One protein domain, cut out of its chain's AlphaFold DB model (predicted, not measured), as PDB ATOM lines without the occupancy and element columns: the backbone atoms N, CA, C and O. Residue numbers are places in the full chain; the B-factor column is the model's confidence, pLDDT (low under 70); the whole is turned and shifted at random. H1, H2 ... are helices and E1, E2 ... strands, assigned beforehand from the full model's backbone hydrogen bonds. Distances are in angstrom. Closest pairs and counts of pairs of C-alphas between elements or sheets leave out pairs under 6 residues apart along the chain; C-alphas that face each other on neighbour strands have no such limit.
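Overview. This is residues 222 to 350 and 369 to 443 of the 450 residues of the protein "Hypothetical protein" of Prymnesium polylepis (UniProt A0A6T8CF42). What does one see first? Two twisted four-stranded sheets, E1 to E4 and E5 to E8, stand side by side as one broad wall, edge strand E1 beside edge strand E5. H7 and H1 cover one face of the first sheet, H3 and H5 one face of the second, and H3 and H7 meet where the sheets adjoin. What is the make-up? The printed part has 204 residues in the order E1 E2 E3 E4 H1 H2 H3 E5 H4 E6 E7 E8 H5 H6 H7, counting named elements; both sheets are antiparallel, the class mixed. It is compact, with a radius of gyration of the C-alphas of 16.9 A and spans of 52 by 43 by 30 A.

Arrangement. How do the first strands pair? E1, residues 222 to 228, E2, 231 to 237, E3, 242 to 248, and E4, 251 to 258, form a meander, each strand the antiparallel neighbour of the one before. Within hydrogen-bond range are N 225 and O 233, 2.9 A, N 234 and O 245, 2.8 A, and N 246 and O 253, 2.9 A. What is on this sheet? H1, residues 274 to 283, and H7, 429 to 442, are on one face, making two layers, helices over one sheet face; H7 runs along E3 at a height over the sheet of 8.6 A. H1 and H7 touch, closest at the C-alphas of Pro 274 and Leu 438, 5.1 A. How is the second sheet built? E5, residues 324 to 328, E6, 339 to 346, E7, 375 to 379, and E8, 382 to 386, are antiparallel neighbours in turn, with N 327 and O 343 at 3.0 A, N 378 and O 340 at 2.8 A and N 377 and O 384 at 2.9 A. The closest C-alphas of E1 and E5, Ser 225 and Ser 325, are 4.2 A apart. H3, residues 307 to 317, lies over E6 and E7, H5, 409 to 414, over E8 on the same face, and H4, 332 to 335, on the opposite face. Which other helices touch? H3 touches H7, closest at the C-alphas of Tyr 314 and Ala 436, 5.3 A; H6, residues 420 to 426, only just touches H5, with 3 pairs of C-alphas within 8 A, and only at the corner. H2, residues 292 to 295, touches no helix. Every O i to N i+4 pair is within hydrogen-bond range in H1, H3, H5, H6 and H7; H2 and H4 are too short for one.

Along the chain. Where do the elements begin and end? C-alpha 222 opens E1 at (282.072, 268.346, 352.113), and C-alpha 442 ends H7 at (286.272, 261.589, 359.276). How long are the longer ones? From first to last C-alpha E6 measures 23.2 A, E4 21.6 A, H7 20.0 A and H3 15.0 A.

Size, cuts and confidence. How large is it? The two C-alphas farthest apart, Gln 263 and Glu 402, are 52.1 A apart. Where are the cut and long links? Residues 351 to 368 are not printed, and C-alphas 350 and 369 are 12.1 A apart; the links E4 to H1, H2 to H3 and E8 to H5 are long. Where is confidence low? Residues 348 to 350 are under 70; the mean pLDDT of the printed part is 92.5.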
ATOM      1  N   TRP A 222     281.317 269.380 352.813       97.56
ATOM      2  CA  TRP A 222     282.072 268.346 352.113       97.56
ATOM      3  C   TRP A 222     281.416 267.993 350.776       97.56
ATOM      4  O   TRP A 222     280.217 268.154 350.598       97.56
ATOM      5  N   LEU A 223     282.204 267.525 349.813       97.25
ATOM      6  CA  LEU A 223     281.702 267.103 348.507       97.25
ATOM      7  C   LEU A 223     282.551 265.948 347.997       97.25
ATOM      8  O   LEU A 223     283.774 266.051 347.904       97.25
ATOM      9  N   LEU A 224     281.896 264.841 347.678       96.88
ATOM     10  CA  LEU A 224     282.526 263.658 347.120       96.88
ATOM     11  C   LEU A 224     282.036 263.477 345.686       96.88
ATOM     12  O   LEU A 224     280.866 263.177 345.481       96.88
ATOM     13  N   SER A 225     282.924 263.647 344.710       95.38
ATOM     14  CA  SER A 225     282.566 263.646 343.287       95.38
ATOM     15  C   SER A 225     283.396 262.617 342.518       95.38
ATOM     16  O   SER A 225     284.634 262.690 342.556       95.38
ATOM     17  N   PRO A 226     282.775 261.666 341.795       94.62
ATOM     18  CA  PRO A 226     283.517 260.711 340.982       94.62
ATOM     19  C   PRO A 226     284.303 261.425 339.889       94.62
ATOM     20  O   PRO A 226     283.794 262.300 339.189       94.62
ATOM     21  N   THR A 227     285.556 261.027 339.706       92.69
ATOM     22  CA  THR A 227     286.390 261.537 338.615       92.69
ATOM     23  C   THR A 227     286.394 260.542 337.466       92.69
ATOM     24  O   THR A 227     286.086 260.904 336.333       92.69
ATOM     25  N   ASP A 228     286.668 259.278 337.774       89.25
ATOM     26  CA  ASP A 228     286.681 258.156 336.842       89.25
ATOM     27  C   ASP A 228     286.279 256.865 337.584       89.25
ATOM     28  O   ASP A 228     285.984 256.882 338.779       89.25
ATOM     29  N   ARG A 229     286.291 255.719 336.898       90.69
ATOM     30  CA  ARG A 229     285.903 254.409 337.466       90.69
ATOM     31  C   ARG A 229     286.815 253.905 338.590       90.69
ATOM     32  O   ARG A 229     286.529 252.902 339.241       90.69
ATOM     33  N   THR A 230     287.948 254.558 338.803       94.12
ATOM     34  CA  THR A 230     288.979 254.144 339.758       94.12
ATOM     35  C   THR A 230     289.294 255.219 340.788       94.12
ATOM     36  O   THR A 230     290.200 255.019 341.598       94.12
ATOM     37  N   SER A 231     288.593 256.358 340.757       96.31
ATOM     38  CA  SER A 231     288.900 257.480 341.634       96.31
ATOM     39  C   SER A 231     287.793 258.523 341.783       96.31
ATOM     40  O   SER A 231     286.985 258.756 340.882       96.31
ATOM     41  N   CYS A 232     287.847 259.243 342.900       96.69
ATOM     42  CA  CYS A 232     287.075 260.457 343.134       96.69
ATOM     43  C   CYS A 232     287.939 261.589 343.674       96.69
ATOM     44  O   CYS A 232     289.039 261.395 344.210       96.69
ATOM     45  N   LYS A 233     287.356 262.779 343.585       97.31
ATOM     46  CA  LYS A 233     287.753 263.965 344.323       97.31
ATOM     47  C   LYS A 233     286.891 264.064 345.579       97.31
ATOM     48  O   LYS A 233     285.677 263.894 345.515       97.31
ATOM     49  N   PHE A 234     287.527 264.325 346.711       98.25
ATOM     50  CA  PHE A 234     286.870 264.617 347.973       98.25
ATOM     51  C   PHE A 234     287.326 265.985 348.465       98.25
ATOM     52  O   PHE A 234     288.509 266.198 348.729       98.25
ATOM     53  N   LEU A 235     286.383 266.912 348.559       98.25
ATOM     54  CA  LEU A 235     286.573 268.230 349.137       98.25
ATOM     55  C   LEU A 235     286.039 268.211 350.562       98.25
ATOM     56  O   LEU A 235     284.887 267.843 350.781       98.25
ATOM     57  N   LEU A 236     286.865 268.617 351.522       98.50
ATOM     58  CA  LEU A 236     286.482 268.742 352.924       98.50
ATOM     59  C   LEU A 236     286.804 270.149 353.410       98.50
ATOM     60  O   LEU A 236     287.971 270.532 353.482       98.50
ATOM     61  N   GLN A 237     285.776 270.906 353.769       98.00
ATOM     62  CA  GLN A 237     285.919 272.228 354.356       98.00
ATOM     63  C   GLN A 237     285.800 272.123 355.877       98.00
ATOM     64  O   GLN A 237     284.741 271.819 356.422       98.00
ATOM     65  N   THR A 238     286.904 272.378 356.567       97.38
ATOM     66  CA  THR A 238     286.989 272.482 358.031       97.38
ATOM     67  C   THR A 238     286.762 273.932 358.475       97.38
ATOM     68  O   THR A 238     286.531 274.809 357.642       97.38
ATOM     69  N   GLN A 239     286.861 274.220 359.778       94.44
ATOM     70  CA  GLN A 239     286.850 275.611 360.263       94.44
ATOM     71  C   GLN A 239     288.055 276.436 359.774       94.44
ATOM     72  O   GLN A 239     287.945 277.654 359.656       94.44
ATOM     73  N   ARG A 240     289.203 275.796 359.502       95.38
ATOM     74  CA  ARG A 240     290.470 276.485 359.191       95.38
ATOM     75  C   ARG A 240     290.936 276.325 357.744       95.38
ATOM     76  O   ARG A 240     291.617 277.203 357.224       95.38
ATOM     77  N   TYR A 241     290.592 275.209 357.112       97.00
ATOM     78  CA  TYR A 241     291.156 274.781 355.833       97.00
ATOM     79  C   TYR A 241     290.108 274.134 354.933       97.00
ATOM     80  O   TYR A 241     289.277 273.353 355.403       97.00
ATOM     81  N   LEU A 242     290.221 274.370 353.630       97.94
ATOM     82  CA  LEU A 242     289.641 273.522 352.597       97.94
ATOM     83  C   LEU A 242     290.708 272.532 352.124       97.94
ATOM     84  O   LEU A 242     291.781 272.935 351.679       97.94
ATOM     85  N   LEU A 243     290.417 271.241 352.234       98.25
ATOM     86  CA  LEU A 243     291.317 270.160 351.856       98.25
ATOM     87  C   LEU A 243     290.772 269.454 350.619       98.25
ATOM     88  O   LEU A 243     289.650 268.946 350.638       98.25
ATOM     89  N   GLU A 244     291.582 269.377 349.566       98.12
ATOM     90  CA  GLU A 244     291.283 268.556 348.397       98.12
ATOM     91  C   GLU A 244     292.050 267.242 348.478       98.12
ATOM     92  O   GLU A 244     293.281 267.211 348.528       98.12
ATOM     93  N   MET A 245     291.322 266.133 348.457       98.44
ATOM     94  CA  MET A 245     291.873 264.787 348.477       98.44
ATOM     95  C   MET A 245     291.450 264.030 347.222       98.44
ATOM     96  O   MET A 245     290.296 264.078 346.805       98.44
ATOM     97  N   ARG A 246     292.376 263.276 346.631       98.31
ATOM     98  CA  ARG A 246     292.058 262.279 345.605       98.31
ATOM     99  C   ARG A 246     292.053 260.905 346.251       98.31
ATOM    100  O   ARG A 246     293.062 260.504 346.831       98.31
ATOM    101  N   ILE A 247     290.956 260.179 346.101       98.38
ATOM    102  CA  ILE A 247     290.831 258.785 346.530       98.38
ATOM    103  C   ILE A 247     290.894 257.928 345.275       98.38
ATOM    104  O   ILE A 247     290.213 258.223 344.300       98.38
ATOM    105  N   SER A 248     291.732 256.897 345.271       97.38
ATOM    106  CA  SER A 248     291.864 255.963 344.151       97.38
ATOM    107  C   SER A 248     292.187 254.557 344.640       97.38
ATOM    108  O   SER A 248     292.466 254.359 345.820       97.38
ATOM    109  N   ASP A 249     292.238 253.591 343.730       94.50
ATOM    110  CA  ASP A 249     292.713 252.230 344.012       94.50
ATOM    111  C   ASP A 249     294.182 252.159 344.487       94.50
ATOM    112  O   ASP A 249     294.607 251.150 345.047       94.50
ATOM    113  N   LYS A 250     294.952 253.243 344.331       95.44
ATOM    114  CA  LYS A 250     296.323 253.376 344.851       95.44
ATOM    115  C   LYS A 250     296.394 253.923 346.280       95.44
ATOM    116  O   LYS A 250     297.488 253.965 346.840       95.44
ATOM    117  N   GLY A 251     295.280 254.376 346.857       97.00
ATOM    118  CA  GLY A 251     295.231 255.058 348.153       97.00
ATOM    119  C   GLY A 251     294.596 256.449 348.083       97.00
ATOM    120  O   GLY A 251     294.021 256.845 347.066       97.00
ATOM    121  N   VAL A 252     294.731 257.193 349.180       98.25
ATOM    122  CA  VAL A 252     294.305 258.592 349.310       98.25
ATOM    123  C   VAL A 252     295.532 259.493 349.232       98.25
ATOM    124  O   VAL A 252     296.548 259.209 349.868       98.25
ATOM    125  N   ALA A 253     295.438 260.579 348.472       98.19
ATOM    126  CA  ALA A 253     296.460 261.616 348.413       98.19
ATOM    127  C   ALA A 253     295.846 262.992 348.664       98.19
ATOM    128  O   ALA A 253     294.890 263.374 347.989       98.19
ATOM    129  N   LEU A 254     296.447 263.757 349.576       98.50
ATOM    130  CA  LEU A 254     296.181 265.187 349.710       98.50
ATOM    131  C   LEU A 254     296.731 265.911 348.476       98.50
ATOM    132  O   LEU A 254     297.899 265.731 348.126       98.50
ATOM    133  N   LYS A 255     295.898 266.688 347.792       97.62
ATOM    134  CA  LYS A 255     296.246 267.388 346.551       97.62
ATOM    135  C   LYS A 255     296.596 268.837 346.799       97.62
ATOM    136  O   LYS A 255     297.692 269.256 346.436       97.62
ATOM    137  N   THR A 256     295.692 269.559 347.441       95.94
ATOM    138  CA  THR A 256     295.847 270.975 347.753       95.94
ATOM    139  C   THR A 256     295.209 271.273 349.102       95.94
ATOM    140  O   THR A 256     294.355 270.526 349.594       95.94
ATOM    141  N   THR A 257     295.657 272.367 349.708       96.94
ATOM    142  CA  THR A 257     295.009 272.976 350.862       96.94
ATOM    143  C   THR A 257     294.790 274.445 350.560       96.94
ATOM    144  O   THR A 257     295.670 275.085 349.987       96.94
ATOM    145  N   THR A 258     293.649 274.977 350.977       95.88
ATOM    146  CA  THR A 258     293.379 276.413 350.944       95.88
ATOM    147  C   THR A 258     293.119 276.884 352.376       95.88
ATOM    148  O   THR A 258     292.166 276.404 352.994       95.88
ATOM    149  N   PRO A 259     293.940 277.799 352.927       95.81
ATOM    150  CA  PRO A 259     295.183 278.339 352.354       95.81
ATOM    151  C   PRO A 259     296.280 277.277 352.138       95.81
ATOM    152  O   PRO A 259     296.237 276.188 352.718       95.81
ATOM    153  N   GLU A 260     297.277 277.604 351.310       95.50
ATOM    154  CA  GLU A 260     298.448 276.745 351.113       95.50
ATOM    155  C   GLU A 260     299.241 276.594 352.416       95.50
ATOM    156  O   GLU A 260     299.529 277.570 353.110       95.50
ATOM    157  N   LEU A 261     299.622 275.355 352.736       95.75
ATOM    158  CA  LEU A 261     300.375 275.020 353.941       95.75
ATOM    159  C   LEU A 261     301.723 274.386 353.568       95.75
ATOM    160  O   LEU A 261     301.792 273.171 353.343       95.75
ATOM    161  N   PRO A 262     302.825 275.161 353.542       94.88
ATOM    162  CA  PRO A 262     304.162 274.644 353.232       94.88
ATOM    163  C   PRO A 262     304.598 273.479 354.136       94.88
ATOM    164  O   PRO A 262     305.333 272.583 353.707       94.88
ATOM    165  N   GLN A 263     304.103 273.455 355.375       95.56
ATOM    166  CA  GLN A 263     304.355 272.412 356.371       95.56
ATOM    167  C   GLN A 263     303.872 271.030 355.894       95.56
ATOM    168  O   GLN A 263     304.473 270.009 356.231       95.56
ATOM    169  N   LEU A 264     302.842 270.987 355.041       97.06
ATOM    170  CA  LEU A 264     302.259 269.756 354.504       97.06
ATOM    171  C   LEU A 264     302.905 269.287 353.196       97.06
ATOM    172  O   LEU A 264     302.494 268.264 352.650       97.06
ATOM    173  N   SER A 265     303.935 269.975 352.694       95.81
ATOM    174  CA  SER A 265     304.642 269.619 351.448       95.81
ATOM    175  C   SER A 265     305.086 268.152 351.395       95.81
ATOM    176  O   SER A 265     305.039 267.511 350.346       95.81
ATOM    177  N   HIS A 266     305.454 267.584 352.543       95.25
ATOM    178  CA  HIS A 266     305.842 266.186 352.675       95.25
ATOM    179  C   HIS A 266     304.673 265.187 352.548       95.25
ATOM    180  O   HIS A 266     304.951 263.996 352.402       95.25
ATOM    181  N   LEU A 267     303.411 265.625 352.578       96.94
ATOM    182  CA  LEU A 267     302.201 264.806 352.390       96.94
ATOM    183  C   LEU A 267     301.547 265.013 351.018       96.94
ATOM    184  O   LEU A 267     300.865 264.110 350.526       96.94
ATOM    185  N   LEU A 268     301.761 266.173 350.390       97.19
ATOM    186  CA  LEU A 268     301.150 266.512 349.106       97.19
ATOM    187  C   LEU A 268     301.491 265.482 348.021       97.19
ATOM    188  O   LEU A 268     302.640 265.075 347.843       97.19
ATOM    189  N   ASN A 269     300.469 265.083 347.267       97.38
ATOM    190  CA  ASN A 269     300.530 264.159 346.136       97.38
ATOM    191  C   ASN A 269     301.067 262.749 346.443       97.38
ATOM    192  O   ASN A 269     301.354 261.994 345.511       97.38
ATOM    193  N   LYS A 270     301.154 262.354 347.718       97.31
ATOM    194  CA  LYS A 270     301.569 261.003 348.111       97.31
ATOM    195  C   LYS A 270     300.359 260.120 348.378       97.31
ATOM    196  O   LYS A 270     299.567 260.406 349.267       97.31
ATOM    197  N   ASN A 271     300.254 259.023 347.633       97.12
ATOM    198  CA  ASN A 271     299.249 258.001 347.901       97.12
ATOM    199  C   ASN A 271     299.616 257.229 349.171       97.12
ATOM    200  O   ASN A 271     300.729 256.712 349.293       97.12
ATOM    201  N   MET A 272     298.669 257.129 350.097       97.56
ATOM    202  CA  MET A 272     298.808 256.349 351.323       97.56
ATOM    203  C   MET A 272     297.448 255.805 351.785       97.56
ATOM    204  O   MET A 272     296.408 256.239 351.283       97.56
ATOM    205  N   PRO A 273     297.415 254.847 352.726       97.06
ATOM    206  CA  PRO A 273     296.162 254.406 353.325       97.06
ATOM    207  C   PRO A 273     295.418 255.571 354.008       97.06
ATOM    208  O   PRO A 273     296.075 256.433 354.597       97.06
ATOM    209  N   PRO A 274     294.069 255.578 354.016       96.19
ATOM    210  CA  PRO A 274     293.270 256.648 354.617       96.19
ATOM    211  C   PRO A 274     293.683 256.977 356.055       96.19
ATOM    212  O   PRO A 274     293.910 258.133 356.397       96.19
ATOM    213  N   THR A 275     293.868 255.944 356.883       94.19
ATOM    214  CA  THR A 275     294.266 256.119 358.290       94.19
ATOM    215  C   THR A 275     295.657 256.748 358.409       94.19
ATOM    216  O   THR A 275     295.864 257.611 359.253       94.19
ATOM    217  N   THR A 276     296.604 256.380 357.539       96.12
ATOM    218  CA  THR A 276     297.949 256.975 357.532       96.12
ATOM    219  C   THR A 276     297.905 258.456 357.179       96.12
ATOM    220  O   THR A 276     298.600 259.235 357.826       96.12
ATOM    221  N   LEU A 277     297.072 258.861 356.213       97.25
ATOM    222  CA  LEU A 277     296.914 260.272 355.856       97.25
ATOM    223  C   LEU A 277     296.327 261.073 357.019       97.25
ATOM    224  O   LEU A 277     296.872 262.106 357.393       97.25
ATOM    225  N   VAL A 278     295.244 260.568 357.609       96.50
ATOM    226  CA  VAL A 278     294.544 261.225 358.719       96.50
ATOM    227  C   VAL A 278     295.450 261.374 359.947       96.50
ATOM    228  O   VAL A 278     295.488 262.443 360.550       96.50
ATOM    229  N   LEU A 279     296.228 260.341 360.293       94.19
ATOM    230  CA  LEU A 279     297.193 260.414 361.396       94.19
ATOM    231  C   LEU A 279     298.353 261.372 361.088       94.19
ATOM    232  O   LEU A 279     298.702 262.180 361.942       94.19
ATOM    233  N   SER A 280     298.891 261.350 359.864       95.12
ATOM    234  CA  SER A 280     299.945 262.291 359.447       95.12
ATOM    235  C   SER A 280     299.470 263.748 359.512       95.12
ATOM    236  O   SER A 280     300.200 264.629 359.960       95.12
ATOM    237  N   LEU A 281     298.226 264.016 359.102       97.00
ATOM    238  CA  LEU A 281     297.614 265.341 359.220       97.00
ATOM    239  C   LEU A 281     297.439 265.755 360.685       97.00
ATOM    240  O   LEU A 281     297.741 266.898 361.034       97.00
ATOM    241  N   ARG A 282     297.040 264.818 361.555       94.69
ATOM    242  CA  ARG A 282     296.920 265.054 363.000       94.69
ATOM    243  C   ARG A 282     298.265 265.409 363.636       94.69
ATOM    244  O   ARG A 282     298.308 266.339 364.432       94.69
ATOM    245  N   GLU A 283     299.355 264.742 363.254       92.12
ATOM    246  CA  GLU A 283     300.722 265.089 363.692       92.12
ATOM    247  C   GLU A 283     301.140 266.499 363.243       92.12
ATOM    248  O   GLU A 283     301.851 267.205 363.959       92.12
ATOM    249  N   CYS A 284     300.639 266.952 362.091       95.69
ATOM    250  CA  CYS A 284     300.824 268.322 361.614       95.69
ATOM    251  C   CYS A 284     299.919 269.344 362.328       95.69
ATOM    252  O   CYS A 284     300.063 270.539 362.090       95.69
ATOM    253  N   GLY A 285     298.998 268.908 363.192       95.06
ATOM    254  CA  GLY A 285     298.053 269.763 363.913       95.06
ATOM    255  C   GLY A 285     296.694 269.956 363.240       95.06
ATOM    256  O   GLY A 285     295.927 270.814 363.679       95.06
ATOM    257  N   ILE A 286     296.369 269.160 362.216       96.69
ATOM    258  CA  ILE A 286     295.055 269.137 361.558       96.69
ATOM    259  C   ILE A 286     294.335 267.850 361.961       96.69
ATOM    260  O   ILE A 286     294.616 266.773 361.431       96.69
ATOM    261  N   ASN A 287     293.425 267.938 362.930       95.25
ATOM    262  CA  ASN A 287     292.744 266.751 363.430       95.25
ATOM    263  C   ASN A 287     291.520 266.438 362.567       95.25
ATOM    264  O   ASN A 287     290.534 267.161 362.599       95.25
ATOM    265  N   LEU A 288     291.566 265.323 361.839       96.56
ATOM    266  CA  LEU A 288     290.451 264.842 361.017       96.56
ATOM    267  C   LEU A 288     289.896 263.490 361.487       96.56
ATOM    268  O   LEU A 288     289.189 262.832 360.739       96.56
ATOM    269  N   SER A 289     290.236 263.046 362.698       94.06
ATOM    270  CA  SER A 289     289.734 261.785 363.261       94.06
ATOM    271  C   SER A 289     289.012 262.057 364.578       94.06
ATOM    272  O   SER A 289     289.594 261.815 365.646       94.06
ATOM    273  N   PRO A 290     287.797 262.634 364.521       92.94
ATOM    274  CA  PRO A 290     287.035 262.961 365.713       92.94
ATOM    275  C   PRO A 290     286.601 261.710 366.482       92.94
ATOM    276  O   PRO A 290     286.310 260.652 365.924       92.94
ATOM    277  N   THR A 291     286.497 261.878 367.790       90.50
ATOM    278  CA  THR A 291     285.867 260.966 368.747       90.50
ATOM    279  C   THR A 291     284.574 261.592 369.256       90.50
ATOM    280  O   THR A 291     284.415 262.808 369.184       90.50
ATOM    281  N   ASP A 292     283.665 260.809 369.842       90.31
ATOM    282  CA  ASP A 292     282.432 261.370 370.426       90.31
ATOM    283  C   ASP A 292     282.718 262.441 371.487       90.31
ATOM    284  O   ASP A 292     281.932 263.361 371.654       90.31
ATOM    285  N   SER A 293     283.872 262.383 372.157       87.38
ATOM    286  CA  SER A 293     284.278 263.402 373.130       87.38
ATOM    287  C   SER A 293     284.656 264.755 372.511       87.38
ATOM    288  O   SER A 293     284.633 265.767 373.206       87.38
ATOM    289  N   ASP A 294     284.939 264.807 371.205       90.44
ATOM    290  CA  ASP A 294     285.267 266.050 370.494       90.44
ATOM    291  C   ASP A 294     284.042 266.951 370.270       90.44
ATOM    292  O   ASP A 294     284.186 268.075 369.791       90.44
ATOM    293  N   VAL A 295     282.839 266.502 370.656       89.06
ATOM    294  CA  VAL A 295     281.658 267.375 370.743       89.06
ATOM    295  C   VAL A 295     281.737 268.381 371.884       89.06
ATOM    296  O   VAL A 295     281.087 269.424 371.819       89.06
ATOM    297  N   ASN A 296     282.545 268.104 372.910       86.69
ATOM    298  CA  ASN A 296     282.751 269.011 374.034       86.69
ATOM    299  C   ASN A 296     283.317 270.346 373.534       86.69
ATOM    300  O   ASN A 296     284.285 270.366 372.778       86.69
ATOM    301  N   GLY A 297     282.709 271.464 373.931       83.25
ATOM    302  CA  GLY A 297     283.100 272.800 373.476       83.25
ATOM    303  C   GLY A 297     282.608 273.185 372.074       83.25
ATOM    304  O   GLY A 297     282.891 274.299 371.635       83.25
ATOM    305  N   LEU A 298     281.873 272.312 371.374       87.31
ATOM    306  CA  LEU A 298     281.189 272.657 370.122       87.31
ATOM    307  C   LEU A 298     279.776 273.203 370.379       87.31
ATOM    308  O   LEU A 298     279.263 273.191 371.498       87.31
ATOM    309  N   GLU A 299     279.139 273.700 369.317       79.88
ATOM    310  CA  GLU A 299     277.792 274.272 369.364       79.88
ATOM    311  C   GLU A 299     276.765 273.326 370.023       79.88
ATOM    312  O   GLU A 299     276.782 272.106 369.826       79.88
ATOM    313  N   ALA A 300     275.818 273.902 370.769       76.81
ATOM    314  CA  ALA A 300     274.767 273.142 371.441       76.81
ATOM    315  C   ALA A 300     273.928 272.306 370.452       76.81
ATOM    316  O   ALA A 300     273.675 272.709 369.313       76.81
ATOM    317  N   GLY A 301     273.492 271.124 370.895       75.88
ATOM    318  CA  GLY A 301     272.632 270.232 370.110       75.88
ATOM    319  C   GLY A 301     273.343 269.447 369.002       75.88
ATOM    320  O   GLY A 301     272.668 268.820 368.187       75.88
ATOM    321  N   MET A 302     274.680 269.467 368.931       85.31
ATOM    322  CA  MET A 302     275.413 268.539 368.068       85.31
ATOM    323  C   MET A 302     275.458 267.156 368.723       85.31
ATOM    324  O   MET A 302     276.069 266.983 369.776       85.31
ATOM    325  N   VAL A 303     274.795 266.184 368.097       90.12
ATOM    326  CA  VAL A 303     274.710 264.801 368.577       90.12
ATOM    327  C   VAL A 303     275.395 263.891 367.554       90.12
ATOM    328  O   VAL A 303     274.887 263.783 366.432       90.12
ATOM    329  N   PRO A 304     276.518 263.237 367.904       92.62
ATOM    330  CA  PRO A 304     277.180 262.292 367.016       92.62
ATOM    331  C   PRO A 304     276.240 261.170 366.583       92.62
ATOM    332  O   PRO A 304     275.384 260.711 367.347       92.62
ATOM    333  N   LYS A 305     276.405 260.706 365.345       94.06
ATOM    334  CA  LYS A 305     275.694 259.534 364.838       94.06
ATOM    335  C   LYS A 305     276.245 258.275 365.493       94.06
ATOM    336  O   LYS A 305     277.429 258.195 365.820       94.06
ATOM    337  N   GLN A 306     275.390 257.270 365.652       92.25
ATOM    338  CA  GLN A 306     275.802 255.979 366.198       92.25
ATOM    339  C   GLN A 306     276.804 255.303 365.246       92.25
ATOM    340  O   GLN A 306     276.443 255.060 364.089       92.25
ATOM    341  N   PRO A 307     278.017 254.933 365.707       91.38
ATOM    342  CA  PRO A 307     279.054 254.382 364.835       91.38
ATOM    343  C   PRO A 307     278.620 253.178 363.980       91.38
ATOM    344  O   PRO A 307     278.966 253.150 362.800       91.38
ATOM    345  N   PRO A 308     277.829 252.202 364.482       91.69
ATOM    346  CA  PRO A 308     277.388 251.078 363.654       91.69
ATOM    347  C   PRO A 308     276.544 251.515 362.450       91.69
ATOM    348  O   PRO A 308     276.772 251.044 361.338       91.69
ATOM    349  N   ILE A 309     275.606 252.442 362.662       91.50
ATOM    350  CA  ILE A 309     274.703 252.937 361.616       91.50
ATOM    351  C   ILE A 309     275.474 253.829 360.633       91.50
ATOM    352  O   ILE A 309     275.314 253.693 359.420       91.50
ATOM    353  N   GLU A 310     276.363 254.684 361.145       93.56
ATOM    354  CA  GLU A 310     277.204 255.575 360.339       93.56
ATOM    355  C   GLU A 310     278.150 254.785 359.411       93.56
ATOM    356  O   GLU A 310     278.248 255.075 358.218       93.56
ATOM    357  N   ASN A 311     278.773 253.715 359.917       92.88
ATOM    358  CA  ASN A 311     279.672 252.857 359.137       92.88
ATOM    359  C   ASN A 311     278.949 252.136 357.989       92.88
ATOM    360  O   ASN A 311     279.469 252.059 356.872       92.88
ATOM    361  N   VAL A 312     277.740 251.621 358.244       93.44
ATOM    362  CA  VAL A 312     276.924 250.991 357.195       93.44
ATOM    363  C   VAL A 312     276.495 252.034 356.163       93.44
ATOM    364  O   VAL A 312     276.575 251.760 354.963       93.44
ATOM    365  N   ALA A 313     276.111 253.238 356.598       94.56
ATOM    366  CA  ALA A 313     275.752 254.325 355.695       94.56
ATOM    367  C   ALA A 313     276.906 254.700 354.762       94.56
ATOM    368  O   ALA A 313     276.684 254.779 353.556       94.56
ATOM    369  N   TYR A 314     278.140 254.832 355.264       96.19
ATOM    370  CA  TYR A 314     279.301 255.079 354.404       96.19
ATOM    371  C   TYR A 314     279.493 253.970 353.372       96.19
ATOM    372  O   TYR A 314     279.603 254.265 352.184       96.19
ATOM    373  N   SER A 315     279.460 252.699 353.787       93.50
ATOM    374  CA  SER A 315     279.609 251.574 352.856       93.50
ATOM    375  C   SER A 315     278.533 251.563 351.769       93.50
ATOM    376  O   SER A 315     278.838 251.277 350.612       93.50
ATOM    377  N   GLN A 316     277.279 251.857 352.118       93.06
ATOM    378  CA  GLN A 316     276.191 251.885 351.144       93.06
ATOM    379  C   GLN A 316     276.245 253.125 350.255       93.06
ATOM    380  O   GLN A 316     276.006 253.023 349.057       93.06
ATOM    381  N   MET A 317     276.609 254.281 350.800       94.94
ATOM    382  CA  MET A 317     276.778 255.515 350.041       94.94
ATOM    383  C   MET A 317     277.860 255.362 348.960       94.94
ATOM    384  O   MET A 317     277.685 255.849 347.846       94.94
ATOM    385  N   MET A 318     278.930 254.601 349.229       96.25
ATOM    386  CA  MET A 318     279.964 254.326 348.223       96.25
ATOM    387  C   MET A 318     279.452 253.510 347.032       96.25
ATOM    388  O   MET A 318     280.041 253.581 345.961       96.25
ATOM    389  N   SER A 319     278.335 252.789 347.167       94.56
ATOM    390  CA  SER A 319     277.716 252.124 346.015       94.56
ATOM    391  C   SER A 319     277.174 253.113 344.985       94.56
ATOM    392  O   SER A 319     277.133 252.753 343.818       94.56
ATOM    393  N   LEU A 320     276.822 254.341 345.393       95.44
ATOM    394  CA  LEU A 320     276.315 255.416 344.527       95.44
ATOM    395  C   LEU A 320     277.434 256.230 343.868       95.44
ATOM    396  O   LEU A 320     277.266 256.768 342.773       95.44
ATOM    397  N   LEU A 321     278.588 256.290 344.531       95.25
ATOM    398  CA  LEU A 321     279.704 257.149 344.163       95.25
ATOM    399  C   LEU A 321     280.197 257.003 342.709       95.25
ATOM    400  O   LEU A 321     280.562 258.026 342.149       95.25
ATOM    401  N   PRO A 322     280.212 255.823 342.053       94.19
ATOM    402  CA  PRO A 322     280.635 255.703 340.651       94.19
ATOM    403  C   PRO A 322     279.964 256.667 339.672       94.19
ATOM    404  O   PRO A 322     280.578 257.066 338.684       94.19
ATOM    405  N   ARG A 323     278.709 257.032 339.944       92.88
ATOM    406  CA  ARG A 323     277.877 257.835 339.044       92.88
ATOM    407  C   ARG A 323     277.389 259.132 339.677       92.88
ATOM    408  O   ARG A 323     277.120 260.085 338.951       92.88
ATOM    409  N   TYR A 324     277.299 259.184 341.002       94.81
ATOM    410  CA  TYR A 324     276.732 260.312 341.726       94.81
ATOM    411  C   TYR A 324     277.782 261.066 342.534       94.81
ATOM    412  O   TYR A 324     278.567 260.466 343.268       94.81
ATOM    413  N   SER A 325     277.727 262.392 342.450       95.75
ATOM    414  CA  SER A 325     278.336 263.275 343.439       95.75
ATOM    415  C   SER A 325     277.464 263.313 344.692       95.75
ATOM    416  O   SER A 325     276.236 263.282 344.598       95.75
ATOM    417  N   LEU A 326     278.093 263.376 345.861       96.62
ATOM    418  CA  LEU A 326     277.456 263.264 347.172       96.62
ATOM    419  C   LEU A 326     277.844 264.460 348.044       96.62
ATOM    420  O   LEU A 326     279.025 264.799 348.133       96.62
ATOM    421  N   ALA A 327     276.863 265.062 348.707       96.50
ATOM    422  CA  ALA A 327     277.025 266.279 349.501       96.50
ATOM    423  C   ALA A 327     276.202 266.215 350.804       96.50
ATOM    424  O   ALA A 327     275.213 265.473 350.867       96.50
ATOM    425  N   PRO A 328     276.549 266.989 351.851       95.75
ATOM    426  CA  PRO A 328     275.732 267.073 353.053       95.75
ATOM    427  C   PRO A 328     274.383 267.717 352.745       95.75
ATOM    428  O   PRO A 328     274.264 268.540 351.834       95.75
ATOM    429  N   SER A 329     273.376 267.368 353.542       95.31
ATOM    430  CA  SER A 329     272.110 268.098 353.617       95.31
ATOM    431  C   SER A 329     272.066 268.895 354.915       95.31
ATOM    432  O   SER A 329     272.418 268.349 355.961       95.31
ATOM    433  N   LYS A 330     271.551 270.130 354.875       93.12
ATOM    434  CA  LYS A 330     271.320 270.988 356.059       93.12
ATOM    435  C   LYS A 330     270.404 270.366 357.119       93.12
ATOM    436  O   LYS A 330     270.277 270.879 358.231       93.12
ATOM    437  N   TRP A 331     269.675 269.314 356.749       94.56
ATOM    438  CA  TRP A 331     268.743 268.627 357.629       94.56
ATOM    439  C   TRP A 331     269.426 267.588 358.520       94.56
ATOM    440  O   TRP A 331     268.838 267.195 359.534       94.56
ATOM    441  N   ASN A 332     270.646 267.156 358.187       94.44
ATOM    442  CA  ASN A 332     271.323 266.017 358.804       94.44
ATOM    443  C   ASN A 332     271.525 266.173 360.308       94.44
ATOM    444  O   ASN A 332     271.202 265.244 361.062       94.44
ATOM    445  N   ARG A 333     271.964 267.345 360.765       90.44
ATOM    446  CA  ARG A 333     272.157 267.620 362.193       90.44
ATOM    447  C   ARG A 333     270.878 267.402 363.003       90.44
ATOM    448  O   ARG A 333     270.912 266.815 364.080       90.44
ATOM    449  N   SER A 334     269.728 267.792 362.457       90.19
ATOM    450  CA  SER A 334     268.433 267.713 363.148       90.19
ATOM    451  C   SER A 334     267.825 266.303 363.219       90.19
ATOM    452  O   SER A 334     266.768 266.130 363.819       90.19
ATOM    453  N   ARG A 335     268.434 265.290 362.583       91.12
ATOM    454  CA  ARG A 335     267.888 263.917 362.526       91.12
ATOM    455  C   ARG A 335     268.326 263.011 363.689       91.12
ATOM    456  O   ARG A 335     268.024 261.818 363.686       91.12
ATOM    457  N   GLY A 336     269.018 263.558 364.689       90.06
ATOM    458  CA  GLY A 336     269.496 262.802 365.850       90.06
ATOM    459  C   GLY A 336     270.564 261.763 365.492       90.06
ATOM    460  O   GLY A 336     271.136 261.794 364.404       90.06
ATOM    461  N   ALA A 337     270.844 260.833 366.407       92.12
ATOM    462  CA  ALA A 337     271.982 259.916 366.285       92.12
ATOM    463  C   ALA A 337     271.753 258.713 365.343       92.12
ATOM    464  O   ALA A 337     272.714 258.099 364.886       92.12
ATOM    465  N   ALA A 338     270.496 258.350 365.067       92.38
ATOM    466  CA  ALA A 338     270.136 257.096 364.384       92.38
ATOM    467  C   ALA A 338     269.747 257.260 362.902       92.38
ATOM    468  O   ALA A 338     269.400 256.281 362.238       92.38
ATOM    469  N   LYS A 339     269.764 258.493 362.387       93.19
ATOM    470  CA  LYS A 339     269.394 258.821 361.008       93.19
ATOM    471  C   LYS A 339     270.394 259.793 360.395       93.19
ATOM    472  O   LYS A 339     270.872 260.707 361.070       93.19
ATOM    473  N   MET A 340     270.654 259.630 359.106       95.06
ATOM    474  CA  MET A 340     271.464 260.540 358.295       95.06
ATOM    475  C   MET A 340     270.677 260.941 357.059       95.06
ATOM    476  O   MET A 340     269.842 260.179 356.576       95.06
ATOM    477  N   ILE A 341     270.943 262.134 356.547       95.62
ATOM    478  CA  ILE A 341     270.384 262.592 355.278       95.62
ATOM    479  C   ILE A 341     271.489 263.259 354.473       95.62
ATOM    480  O   ILE A 341     272.285 264.029 355.008       95.62
ATOM    481  N   PHE A 342     271.574 262.916 353.195       96.06
ATOM    482  CA  PHE A 342     272.563 263.470 352.278       96.06
ATOM    483  C   PHE A 342     271.943 263.713 350.914       96.06
ATOM    484  O   PHE A 342     270.925 263.114 350.561       96.06
ATOM    485  N   ARG A 343     272.576 264.603 350.157       95.50
ATOM    486  CA  ARG A 343     272.179 264.967 348.804       95.50
ATOM    487  C   ARG A 343     273.036 264.235 347.791       95.50
ATOM    488  O   ARG A 343     274.199 263.919 348.058       95.50
ATOM    489  N   PHE A 344     272.462 263.984 346.626       94.62
ATOM    490  CA  PHE A 344     273.150 263.304 345.540       94.62
ATOM    491  C   PHE A 344     272.699 263.854 344.185       94.62
ATOM    492  O   PHE A 344     271.544 264.237 344.021       94.62
ATOM    493  N   LYS A 345     273.597 263.892 343.202       93.19
ATOM    494  CA  LYS A 345     273.278 264.277 341.818       93.19
ATOM    495  C   LYS A 345     274.190 263.531 340.864       93.19
ATOM    496  O   LYS A 345     275.342 263.263 341.206       93.19
ATOM    497  N   VAL A 346     273.663 263.144 339.703       91.06
ATOM    498  CA  VAL A 346     274.471 262.495 338.662       91.06
ATOM    499  C   VAL A 346     275.659 263.399 338.361       91.06
ATOM    500  O   VAL A 346     275.506 264.619 338.296       91.06
ATOM    501  N   LYS A 347     276.838 262.800 338.203       83.62
ATOM    502  CA  LYS A 347     278.048 263.511 337.813       83.62
ATOM    503  C   LYS A 347     277.772 264.303 336.536       83.62
ATOM    504  O   LYS A 347     277.644 263.726 335.459       83.62
ATOM    505  N   THR A 348     277.718 265.621 336.654       67.81
ATOM    506  CA  THR A 348     277.815 266.503 335.497       67.81
ATOM    507  C   THR A 348     279.277 266.497 335.064       67.81
ATOM    508  O   THR A 348     280.166 266.647 335.904       67.81
ATOM    509  N   GLU A 349     279.561 266.287 333.781       56.62
ATOM    510  CA  GLU A 349     280.866 266.667 333.239       56.62
ATOM    511  C   GLU A 349     280.967 268.181 333.432       56.62
ATOM    512  O   GLU A 349     280.274 268.937 332.753       56.62
ATOM    513  N   SER A 350     281.701 268.635 334.451       47.38
ATOM    514  CA  SER A 350     281.899 270.064 334.655       47.38
ATOM    515  C   SER A 350     282.550 270.637 333.400       47.38
ATOM    516  O   SER A 350     283.522 270.089 332.875       47.38
ATOM    517  N   VAL A 369     276.675 272.415 343.917       83.19
ATOM    518  CA  VAL A 369     275.739 271.864 344.896       83.19
ATOM    519  C   VAL A 369     274.641 272.880 345.185       83.19
ATOM    520  O   VAL A 369     274.701 273.656 346.137       83.19
ATOM    521  N   ASP A 370     273.610 272.852 344.350       85.44
ATOM    522  CA  ASP A 370     272.412 273.662 344.523       85.44
ATOM    523  C   ASP A 370     271.373 272.988 345.447       85.44
ATOM    524  O   ASP A 370     271.409 271.787 345.740       85.44
ATOM    525  N   ASP A 371     270.414 273.779 345.921       85.88
ATOM    526  CA  ASP A 371     269.398 273.338 346.880       85.88
ATOM    527  C   ASP A 371     268.338 272.386 346.294       85.88
ATOM    528  O   ASP A 371     267.535 271.832 347.045       85.88
ATOM    529  N   SER A 372     268.327 272.174 344.971       88.06
ATOM    530  CA  SER A 372     267.395 271.270 344.285       88.06
ATOM    531  C   SER A 372     267.886 269.825 344.207       88.06
ATOM    532  O   SER A 372     267.150 268.955 343.734       88.06
ATOM    533  N   TRP A 373     269.116 269.544 344.659       92.56
ATOM    534  CA  TRP A 373     269.636 268.181 344.678       92.56
ATOM    535  C   TRP A 373     268.726 267.276 345.527       92.56
ATOM    536  O   TRP A 373     268.450 267.609 346.683       92.56
ATOM    537  N   PRO A 374     268.287 266.123 344.994       92.06
ATOM    538  CA  PRO A 374     267.445 265.200 345.737       92.06
ATOM    539  C   PRO A 374     268.179 264.654 346.964       92.06
ATOM    540  O   PRO A 374     269.405 264.495 346.968       92.06
ATOM    541  N   ALA A 375     267.409 264.325 348.000       94.19
ATOM    542  CA  ALA A 375     267.932 263.821 349.259       94.19
ATOM    543  C   ALA A 375     267.571 262.349 349.497       94.19
ATOM    544  O   ALA A 375     266.486 261.871 349.147       94.19
ATOM    545  N   ILE A 376     268.487 261.630 350.144       94.62
ATOM    546  CA  ILE A 376     268.278 260.279 350.665       94.62
ATOM    547  C   ILE A 376     268.349 260.331 352.184       94.62
ATOM    548  O   ILE A 376     269.339 260.800 352.744       94.62
ATOM    549  N   VAL A 377     267.325 259.794 352.844       94.94
ATOM    550  CA  VAL A 377     267.370 259.473 354.272       94.94
ATOM    551  C   VAL A 377     267.865 258.046 354.440       94.94
ATOM    552  O   VAL A 377     267.351 257.114 353.819       94.94
ATOM    553  N   PHE A 378     268.838 257.887 355.325       94.19
ATOM    554  CA  PHE A 378     269.378 256.616 355.767       94.19
ATOM    555  C   PHE A 378     269.055 256.409 357.247       94.19
ATOM    556  O   PHE A 378     269.437 257.219 358.094       94.19
ATOM    557  N   ALA A 379     268.389 255.306 357.566       89.75
ATOM    558  CA  ALA A 379     268.100 254.855 358.921       89.75
ATOM    559  C   ALA A 379     268.510 253.381 359.082       89.75
ATOM    560  O   ALA A 379     268.696 252.678 358.092       89.75
ATOM    561  N   ASP A 380     268.589 252.890 360.321       79.50
ATOM    562  CA  ASP A 380     269.027 251.515 360.651       79.50
ATOM    563  C   ASP A 380     268.382 250.410 359.787       79.50
ATOM    564  O   ASP A 380     269.027 249.438 359.408       79.50
ATOM    565  N   ARG A 381     267.098 250.562 359.437       82.12
ATOM    566  CA  ARG A 381     266.320 249.517 358.748       82.12
ATOM    567  C   ARG A 381     265.857 249.878 357.347       82.12
ATOM    568  O   ARG A 381     265.237 249.039 356.695       82.12
ATOM    569  N   TYR A 382     266.082 251.111 356.911       90.75
ATOM    570  CA  TYR A 382     265.595 251.558 355.617       90.75
ATOM    571  C   TYR A 382     266.404 252.722 355.063       90.75
ATOM    572  O   TYR A 382     266.913 253.574 355.791       90.75
ATOM    573  N   VAL A 383     266.433 252.777 353.743       93.38
ATOM    574  CA  VAL A 383     266.918 253.894 352.951       93.38
ATOM    575  C   VAL A 383     265.761 254.360 352.076       93.38
ATOM    576  O   VAL A 383     264.977 253.540 351.594       93.38
ATOM    577  N   CYS A 384     265.586 255.667 351.913       93.50
ATOM    578  CA  CYS A 384     264.494 256.201 351.108       93.50
ATOM    579  C   CYS A 384     264.873 257.542 350.485       93.50
ATOM    580  O   CYS A 384     265.508 258.369 351.140       93.50
ATOM    581  N   ARG A 385     264.459 257.763 349.234       93.31
ATOM    582  CA  ARG A 385     264.495 259.089 348.616       93.31
ATOM    583  C   ARG A 385     263.305 259.894 349.120       93.31
ATOM    584  O   ARG A 385     262.173 259.418 349.066       93.31
ATOM    585  N   VAL A 386     263.565 261.094 349.621       93.81
ATOM    586  CA  VAL A 386     262.557 261.905 350.315       93.81
ATOM    587  C   VAL A 386     262.264 263.198 349.568       93.81
ATOM    588  O   VAL A 386     263.061 263.642 348.745       93.81
ATOM    589  N   LYS A 387     261.104 263.794 349.855       92.44
ATOM    590  CA  LYS A 387     260.682 265.073 349.266       92.44
ATOM    591  C   LYS A 387     261.496 266.269 349.749       92.44
ATOM    592  O   LYS A 387     261.511 267.273 349.052       92.44
ATOM    593  N   ALA A 388     262.131 266.164 350.916       92.25
ATOM    594  CA  ALA A 388     262.920 267.240 351.495       92.25
ATOM    595  C   ALA A 388     264.023 267.724 350.544       92.25
ATOM    596  O   ALA A 388     264.888 266.949 350.130       92.25
ATOM    597  N   LEU A 389     264.018 269.027 350.288       92.75
ATOM    598  CA  LEU A 389     265.089 269.761 349.631       92.75
ATOM    599  C   LEU A 389     265.781 270.692 350.623       92.75
ATOM    600  O   LEU A 389     265.219 271.094 351.648       92.75
ATOM    601  N   ASP A 390     267.016 271.078 350.317       90.44
ATOM    602  CA  ASP A 390     267.752 272.038 351.143       90.44
ATOM    603  C   ASP A 390     267.247 273.480 350.934       90.44
ATOM    604  O   ASP A 390     267.555 274.354 351.739       90.44
ATOM    605  N   SER A 391     266.379 273.737 349.950       88.62
ATOM    606  CA  SER A 391     265.662 275.014 349.788       88.62
ATOM    607  C   SER A 391     264.426 275.118 350.683       88.62
ATOM    608  O   SER A 391     263.942 276.223 350.944       88.62
ATOM    609  N   ASP A 392     263.919 273.991 351.191       90.75
ATOM    610  CA  ASP A 392     262.672 273.958 351.949       90.75
ATOM    611  C   ASP A 392     262.816 274.606 353.332       90.75
ATOM    612  O   ASP A 392     263.890 274.646 353.943       90.75
ATOM    613  N   SER A 393     261.697 275.084 353.876       90.44
ATOM    614  CA  SER A 393     261.624 275.581 355.255       90.44
ATOM    615  C   SER A 393     261.474 274.460 356.289       90.44
ATOM    616  O   SER A 393     261.775 274.668 357.465       90.44
ATOM    617  N   THR A 394     261.046 273.267 355.866       91.88
ATOM    618  CA  THR A 394     260.852 272.089 356.722       91.88
ATOM    619  C   THR A 394     261.328 270.816 356.029       91.88
ATOM    620  O   THR A 394     261.134 270.661 354.830       91.88
ATOM    621  N   CYS A 395     261.866 269.867 356.794       92.31
ATOM    622  CA  CYS A 395     262.290 268.564 356.278       92.31
ATOM    623  C   CYS A 395     261.096 267.603 356.109       92.31
ATOM    624  O   CYS A 395     260.695 266.957 357.081       92.31
ATOM    625  N   ASP A 396     260.557 267.472 354.893       92.88
ATOM    626  CA  ASP A 396     259.564 266.439 354.556       92.88
ATOM    627  C   ASP A 396     260.245 265.086 354.264       92.88
ATOM    628  O   ASP A 396     260.717 264.821 353.158       92.88
ATOM    629  N   GLU A 397     260.299 264.211 355.275       91.75
ATOM    630  CA  GLU A 397     260.838 262.843 355.155       91.75
ATOM    631  C   GLU A 397     259.901 261.872 354.410       91.75
ATOM    632  O   GLU A 397     260.205 260.680 354.315       91.75
ATOM    633  N   SER A 398     258.755 262.330 353.898       91.25
ATOM    634  CA  SER A 398     257.873 261.469 353.112       91.25
ATOM    635  C   SER A 398     258.588 260.996 351.841       91.25
ATOM    636  O   SER A 398     259.286 261.798 351.208       91.25
ATOM    637  N   PRO A 399     258.389 259.732 351.417       90.12
ATOM    638  CA  PRO A 399     258.946 259.237 350.164       90.12
ATOM    639  C   PRO A 399     258.573 260.136 348.982       90.12
ATOM    640  O   PRO A 399     257.444 260.647 348.909       90.12
ATOM    641  N   LEU A 400     259.504 260.317 348.042       87.25
ATOM    642  CA  LEU A 400     259.189 260.932 346.750       87.25
ATOM    643  C   LEU A 400     258.063 260.143 346.054       87.25
ATOM    644  O   LEU A 400     257.962 258.925 346.251       87.25
ATOM    645  N   PRO A 401     257.205 260.801 345.249       82.19
ATOM    646  CA  PRO A 401     256.190 260.103 344.465       82.19
ATOM    647  C   PRO A 401     256.808 258.943 343.678       82.19
ATOM    648  O   PRO A 401     257.892 259.093 343.130       82.19
ATOM    649  N   GLU A 402     256.125 257.796 343.661       78.75
ATOM    650  CA  GLU A 402     256.561 256.573 342.959       78.75
ATOM    651  C   GLU A 402     257.834 255.911 343.515       78.75
ATOM    652  O   GLU A 402     258.282 254.893 342.992       78.75
ATOM    653  N   THR A 403     258.368 256.403 344.636       80.62
ATOM    654  CA  THR A 403     259.496 255.775 345.335       80.62
ATOM    655  C   THR A 403     259.036 255.004 346.570       80.62
ATOM    656  O   THR A 403     258.073 255.372 347.248       80.62
ATOM    657  N   THR A 404     259.741 253.918 346.886       83.56
ATOM    658  CA  THR A 404     259.534 253.135 348.110       83.56
ATOM    659  C   THR A 404     260.785 253.146 348.981       83.56
ATOM    660  O   THR A 404     261.863 253.548 348.549       83.56
ATOM    661  N   ALA A 405     260.656 252.733 350.238       88.69
ATOM    662  CA  ALA A 405     261.816 252.503 351.089       88.69
ATOM    663  C   ALA A 405     262.480 251.163 350.725       88.69
ATOM    664  O   ALA A 405     261.788 250.172 350.494       88.69
ATOM    665  N   HIS A 406     263.812 251.122 350.702       90.44
ATOM    666  CA  HIS A 406     264.601 249.928 350.389       90.44
ATOM    667  C   HIS A 406     265.582 249.599 351.514       90.44
ATOM    668  O   HIS A 406     265.822 250.396 352.417       90.44
ATOM    669  N   SER A 407     266.176 248.407 351.456       87.62
ATOM    670  CA  SER A 407     267.228 247.983 352.384       87.62
ATOM    671  C   SER A 407     268.602 248.572 352.059       87.62
ATOM    672  O   SER A 407     269.480 248.562 352.923       87.62
ATOM    673  N   THR A 408     268.810 249.058 350.825       90.44
ATOM    674  CA  THR A 408     270.083 249.658 350.414       90.44
ATOM    675  C   THR A 408     269.922 250.928 349.587       90.44
ATOM    676  O   THR A 408     268.959 251.066 348.833       90.44
ATOM    677  N   ALA A 409     270.912 251.820 349.678       91.06
ATOM    678  CA  ALA A 409     270.974 253.036 348.866       91.06
ATOM    679  C   ALA A 409     271.003 252.752 347.354       91.06
ATOM    680  O   ALA A 409     270.356 253.464 346.591       91.06
ATOM    681  N   LEU A 410     271.688 251.684 346.922       91.62
ATOM    682  CA  LEU A 410     271.727 251.279 345.515       91.62
ATOM    683  C   LEU A 410     270.327 250.972 344.979       91.62
ATOM    684  O   LEU A 410     269.950 251.479 343.928       91.62
ATOM    685  N   GLU A 411     269.546 250.172 345.708       90.25
ATOM    686  CA  GLU A 411     268.189 249.801 345.291       90.25
ATOM    687  C   GLU A 411     267.236 251.006 345.287       90.25
ATOM    688  O   GLU A 411     266.336 251.056 344.459       90.25
ATOM    689  N   CYS A 412     267.461 252.012 346.143       88.56
ATOM    690  CA  CYS A 412     266.681 253.254 346.117       88.56
ATOM    691  C   CYS A 412     266.838 254.055 344.822       88.56
ATOM    692  O   CYS A 412     265.912 254.782 344.461       88.56
ATOM    693  N   VAL A 413     268.009 253.990 344.183       88.88
ATOM    694  CA  VAL A 413     268.364 254.837 343.033       88.88
ATOM    695  C   VAL A 413     268.315 254.055 341.719       88.88
ATOM    696  O   VAL A 413     267.861 254.586 340.715       88.88
ATOM    697  N   ALA A 414     268.701 252.778 341.725       85.75
ATOM    698  CA  ALA A 414     268.799 251.949 340.521       85.75
ATOM    699  C   ALA A 414     267.455 251.651 339.833       85.75
ATOM    700  O   ALA A 414     267.459 251.158 338.710       85.75
ATOM    701  N   VAL A 415     266.320 251.907 340.495       81.75
ATOM    702  CA  VAL A 415     264.988 251.801 339.869       81.75
ATOM    703  C   VAL A 415     264.792 252.880 338.800       81.75
ATOM    704  O   VAL A 415     264.174 252.607 337.777       81.75
ATOM    705  N   ASP A 416     265.378 254.061 339.005       83.06
ATOM    706  CA  ASP A 416     265.194 255.224 338.129       83.06
ATOM    707  C   ASP A 416     266.429 255.498 337.253       83.06
ATOM    708  O   ASP A 416     266.423 256.414 336.435       83.06
ATOM    709  N   ASP A 417     267.501 254.724 337.435       88.75
ATOM    710  CA  ASP A 417     268.780 254.910 336.753       88.75
ATOM    711  C   ASP A 417     269.380 253.561 336.338       88.75
ATOM    712  O   ASP A 417     270.108 252.907 337.096       88.75
ATOM    713  N   GLU A 418     269.060 253.136 335.115       87.88
ATOM    714  CA  GLU A 418     269.456 251.831 334.565       87.88
ATOM    715  C   GLU A 418     270.983 251.661 334.447       87.88
ATOM    716  O   GLU A 418     271.501 250.549 334.582       87.88
ATOM    717  N   ASP A 419     271.722 252.759 334.273       90.00
ATOM    718  CA  ASP A 419     273.184 252.763 334.132       90.00
ATOM    719  C   ASP A 419     273.923 252.613 335.471       90.00
ATOM    720  O   ASP A 419     275.130 252.347 335.503       90.00
ATOM    721  N   MET A 420     273.215 252.760 336.595       91.69
ATOM    722  CA  MET A 420     273.814 252.745 337.926       91.69
ATOM    723  C   MET A 420     274.518 251.413 338.233       91.69
ATOM    724  O   MET A 420     275.642 251.387 338.745       91.69
ATOM    725  N   ARG A 421     273.880 250.280 337.904       92.69
ATOM    726  CA  ARG A 421     274.458 248.943 338.136       92.69
ATOM    727  C   ARG A 421     275.647 248.648 337.208       92.69
ATOM    728  O   ARG A 421     276.654 248.158 337.725       92.69
ATOM    729  N   PRO A 422     275.581 248.935 335.889       92.50
ATOM    730  CA  PRO A 422     276.744 248.878 335.008       92.50
ATOM    731  C   PRO A 422     277.946 249.678 335.522       92.50
ATOM    732  O   PRO A 422     279.019 249.099 335.682       92.50
ATOM    733  N   GLU A 423     277.782 250.965 335.851       90.31
ATOM    734  CA  GLU A 423     278.904 251.808 336.298       90.31
ATOM    735  C   GLU A 423     279.517 251.314 337.616       90.31
ATOM    736  O   GLU A 423     280.743 251.272 337.767       90.31
ATOM    737  N   LEU A 424     278.686 250.841 338.552       91.44
ATOM    738  CA  LEU A 424     279.173 250.196 339.770       91.44
ATOM    739  C   LEU A 424     279.972 248.920 339.466       91.44
ATOM    740  O   LEU A 424     281.030 248.702 340.055       91.44
ATOM    741  N   GLY A 425     279.499 248.091 338.532       92.00
ATOM    742  CA  GLY A 425     280.183 246.866 338.110       92.00
ATOM    743  C   GLY A 425     281.531 247.113 337.426       92.00
ATOM    744  O   GLY A 425     282.416 246.260 337.497       92.00
ATOM    745  N   MET A 426     281.703 248.278 336.797       92.56
ATOM    746  CA  MET A 426     282.947 248.688 336.136       92.56
ATOM    747  C   MET A 426     283.916 249.438 337.059       92.56
ATOM    748  O   MET A 426     285.058 249.692 336.666       92.56
ATOM    749  N   SER A 427     283.477 249.804 338.263       93.19
ATOM    750  CA  SER A 427     284.268 250.583 339.210       93.19
ATOM    751  C   SER A 427     285.177 249.718 340.079       93.19
ATOM    752  O   SER A 427     284.858 248.583 340.441       93.19
ATOM    753  N   SER A 428     286.332 250.263 340.458       94.81
ATOM    754  CA  SER A 428     287.264 249.570 341.349       94.81
ATOM    755  C   SER A 428     286.685 249.446 342.760       94.81
ATOM    756  O   SER A 428     286.442 250.447 343.437       94.81
ATOM    757  N   ARG A 429     286.520 248.207 343.242       94.69
ATOM    758  CA  ARG A 429     286.042 247.930 344.609       94.69
ATOM    759  C   ARG A 429     286.967 248.499 345.678       94.69
ATOM    760  O   ARG A 429     286.486 249.074 346.645       94.69
ATOM    761  N   LEU A 430     288.280 248.396 345.469       95.44
ATOM    762  CA  LEU A 430     289.271 248.910 346.413       95.44
ATOM    763  C   LEU A 430     289.150 250.429 346.576       95.44
ATOM    764  O   LEU A 430     289.222 250.939 347.686       95.44
ATOM    765  N   TYR A 431     288.922 251.152 345.481       95.00
ATOM    766  CA  TYR A 431     288.680 252.594 345.518       95.00
ATOM    767  C   TYR A 431     287.451 252.946 346.378       95.00
ATOM    768  O   TYR A 431     287.545 253.811 347.249       95.00
ATOM    769  N   LEU A 432     286.333 252.239 346.184       97.06
ATOM    770  CA  LEU A 432     285.108 252.442 346.965       97.06
ATOM    771  C   LEU A 432     285.311 252.097 348.449       97.06
ATOM    772  O   LEU A 432     284.868 252.836 349.324       97.06
ATOM    773  N   GLU A 433     286.035 251.019 348.749       96.88
ATOM    774  CA  GLU A 433     286.387 250.646 350.123       96.88
ATOM    775  C   GLU A 433     287.276 251.699 350.798       96.88
ATOM    776  O   GLU A 433     287.036 252.058 351.950       96.88
ATOM    777  N   LEU A 434     288.276 252.236 350.093       97.69
ATOM    778  CA  LEU A 434     289.151 253.288 350.619       97.69
ATOM    779  C   LEU A 434     288.389 254.592 350.878       97.69
ATOM    780  O   LEU A 434     288.677 255.274 351.862       97.69
ATOM    781  N   ALA A 435     287.399 254.914 350.042       97.69
ATOM    782  CA  ALA A 435     286.513 256.050 350.264       97.69
ATOM    783  C   ALA A 435     285.639 255.849 351.517       97.69
ATOM    784  O   ALA A 435     285.610 256.724 352.382       97.69
ATOM    785  N   ALA A 436     285.029 254.668 351.691       97.62
ATOM    786  CA  ALA A 436     284.282 254.335 352.909       97.62
ATOM    787  C   ALA A 436     285.166 254.385 354.166       97.62
ATOM    788  O   ALA A 436     284.761 254.941 355.188       97.62
ATOM    789  N   GLN A 437     286.388 253.844 354.100       96.94
ATOM    790  CA  GLN A 437     287.348 253.878 355.207       96.94
ATOM    791  C   GLN A 437     287.750 255.306 355.578       96.94
ATOM    792  O   GLN A 437     287.849 255.616 356.764       96.94
ATOM    793  N   LEU A 438     287.976 256.175 354.585       98.12
ATOM    794  CA  LEU A 438     288.272 257.581 354.838       98.12
ATOM    795  C   LEU A 438     287.101 258.246 355.563       98.12
ATOM    796  O   LEU A 438     287.296 258.785 356.647       98.12
ATOM    797  N   LEU A 439     285.885 258.145 355.023       97.69
ATOM    798  CA  LEU A 439     284.702 258.756 355.636       97.69
ATOM    799  C   LEU A 439     284.399 258.200 357.033       97.69
ATOM    800  O   LEU A 439     283.999 258.960 357.907       97.69
ATOM    801  N   THR A 440     284.679 256.918 357.276       96.44
ATOM    802  CA  THR A 440     284.583 256.299 358.608       96.44
ATOM    803  C   THR A 440     285.513 256.971 359.619       96.44
ATOM    804  O   THR A 440     285.142 257.140 360.776       96.44
ATOM    805  N   LYS A 441     286.725 257.368 359.204       96.06
ATOM    806  CA  LYS A 441     287.650 258.107 360.075       96.06
ATOM    807  C   LYS A 441     287.223 259.555 360.275       96.06
ATOM    808  O   LYS A 441     287.339 260.050 361.385       96.06
ATOM    809  N   LEU A 442     286.709 260.194 359.228       97.25
ATOM    810  CA  LEU A 442     286.272 261.589 359.276       97.25
ATOM    811  C   LEU A 442     284.959 261.777 360.050       97.25
ATOM    812  O   LEU A 442     284.760 262.809 360.673       97.25
ATOM    813  N   ARG A 443     284.047 260.798 360.005       96.69
ATOM    814  CA  ARG A 443     282.692 260.873 360.582       96.69
ATOM    815  C   ARG A 443     281.940 262.144 360.171       96.69
ATOM    816  O   ARG A 443     281.389 262.877 360.996       96.69
TER     817      ARG A 443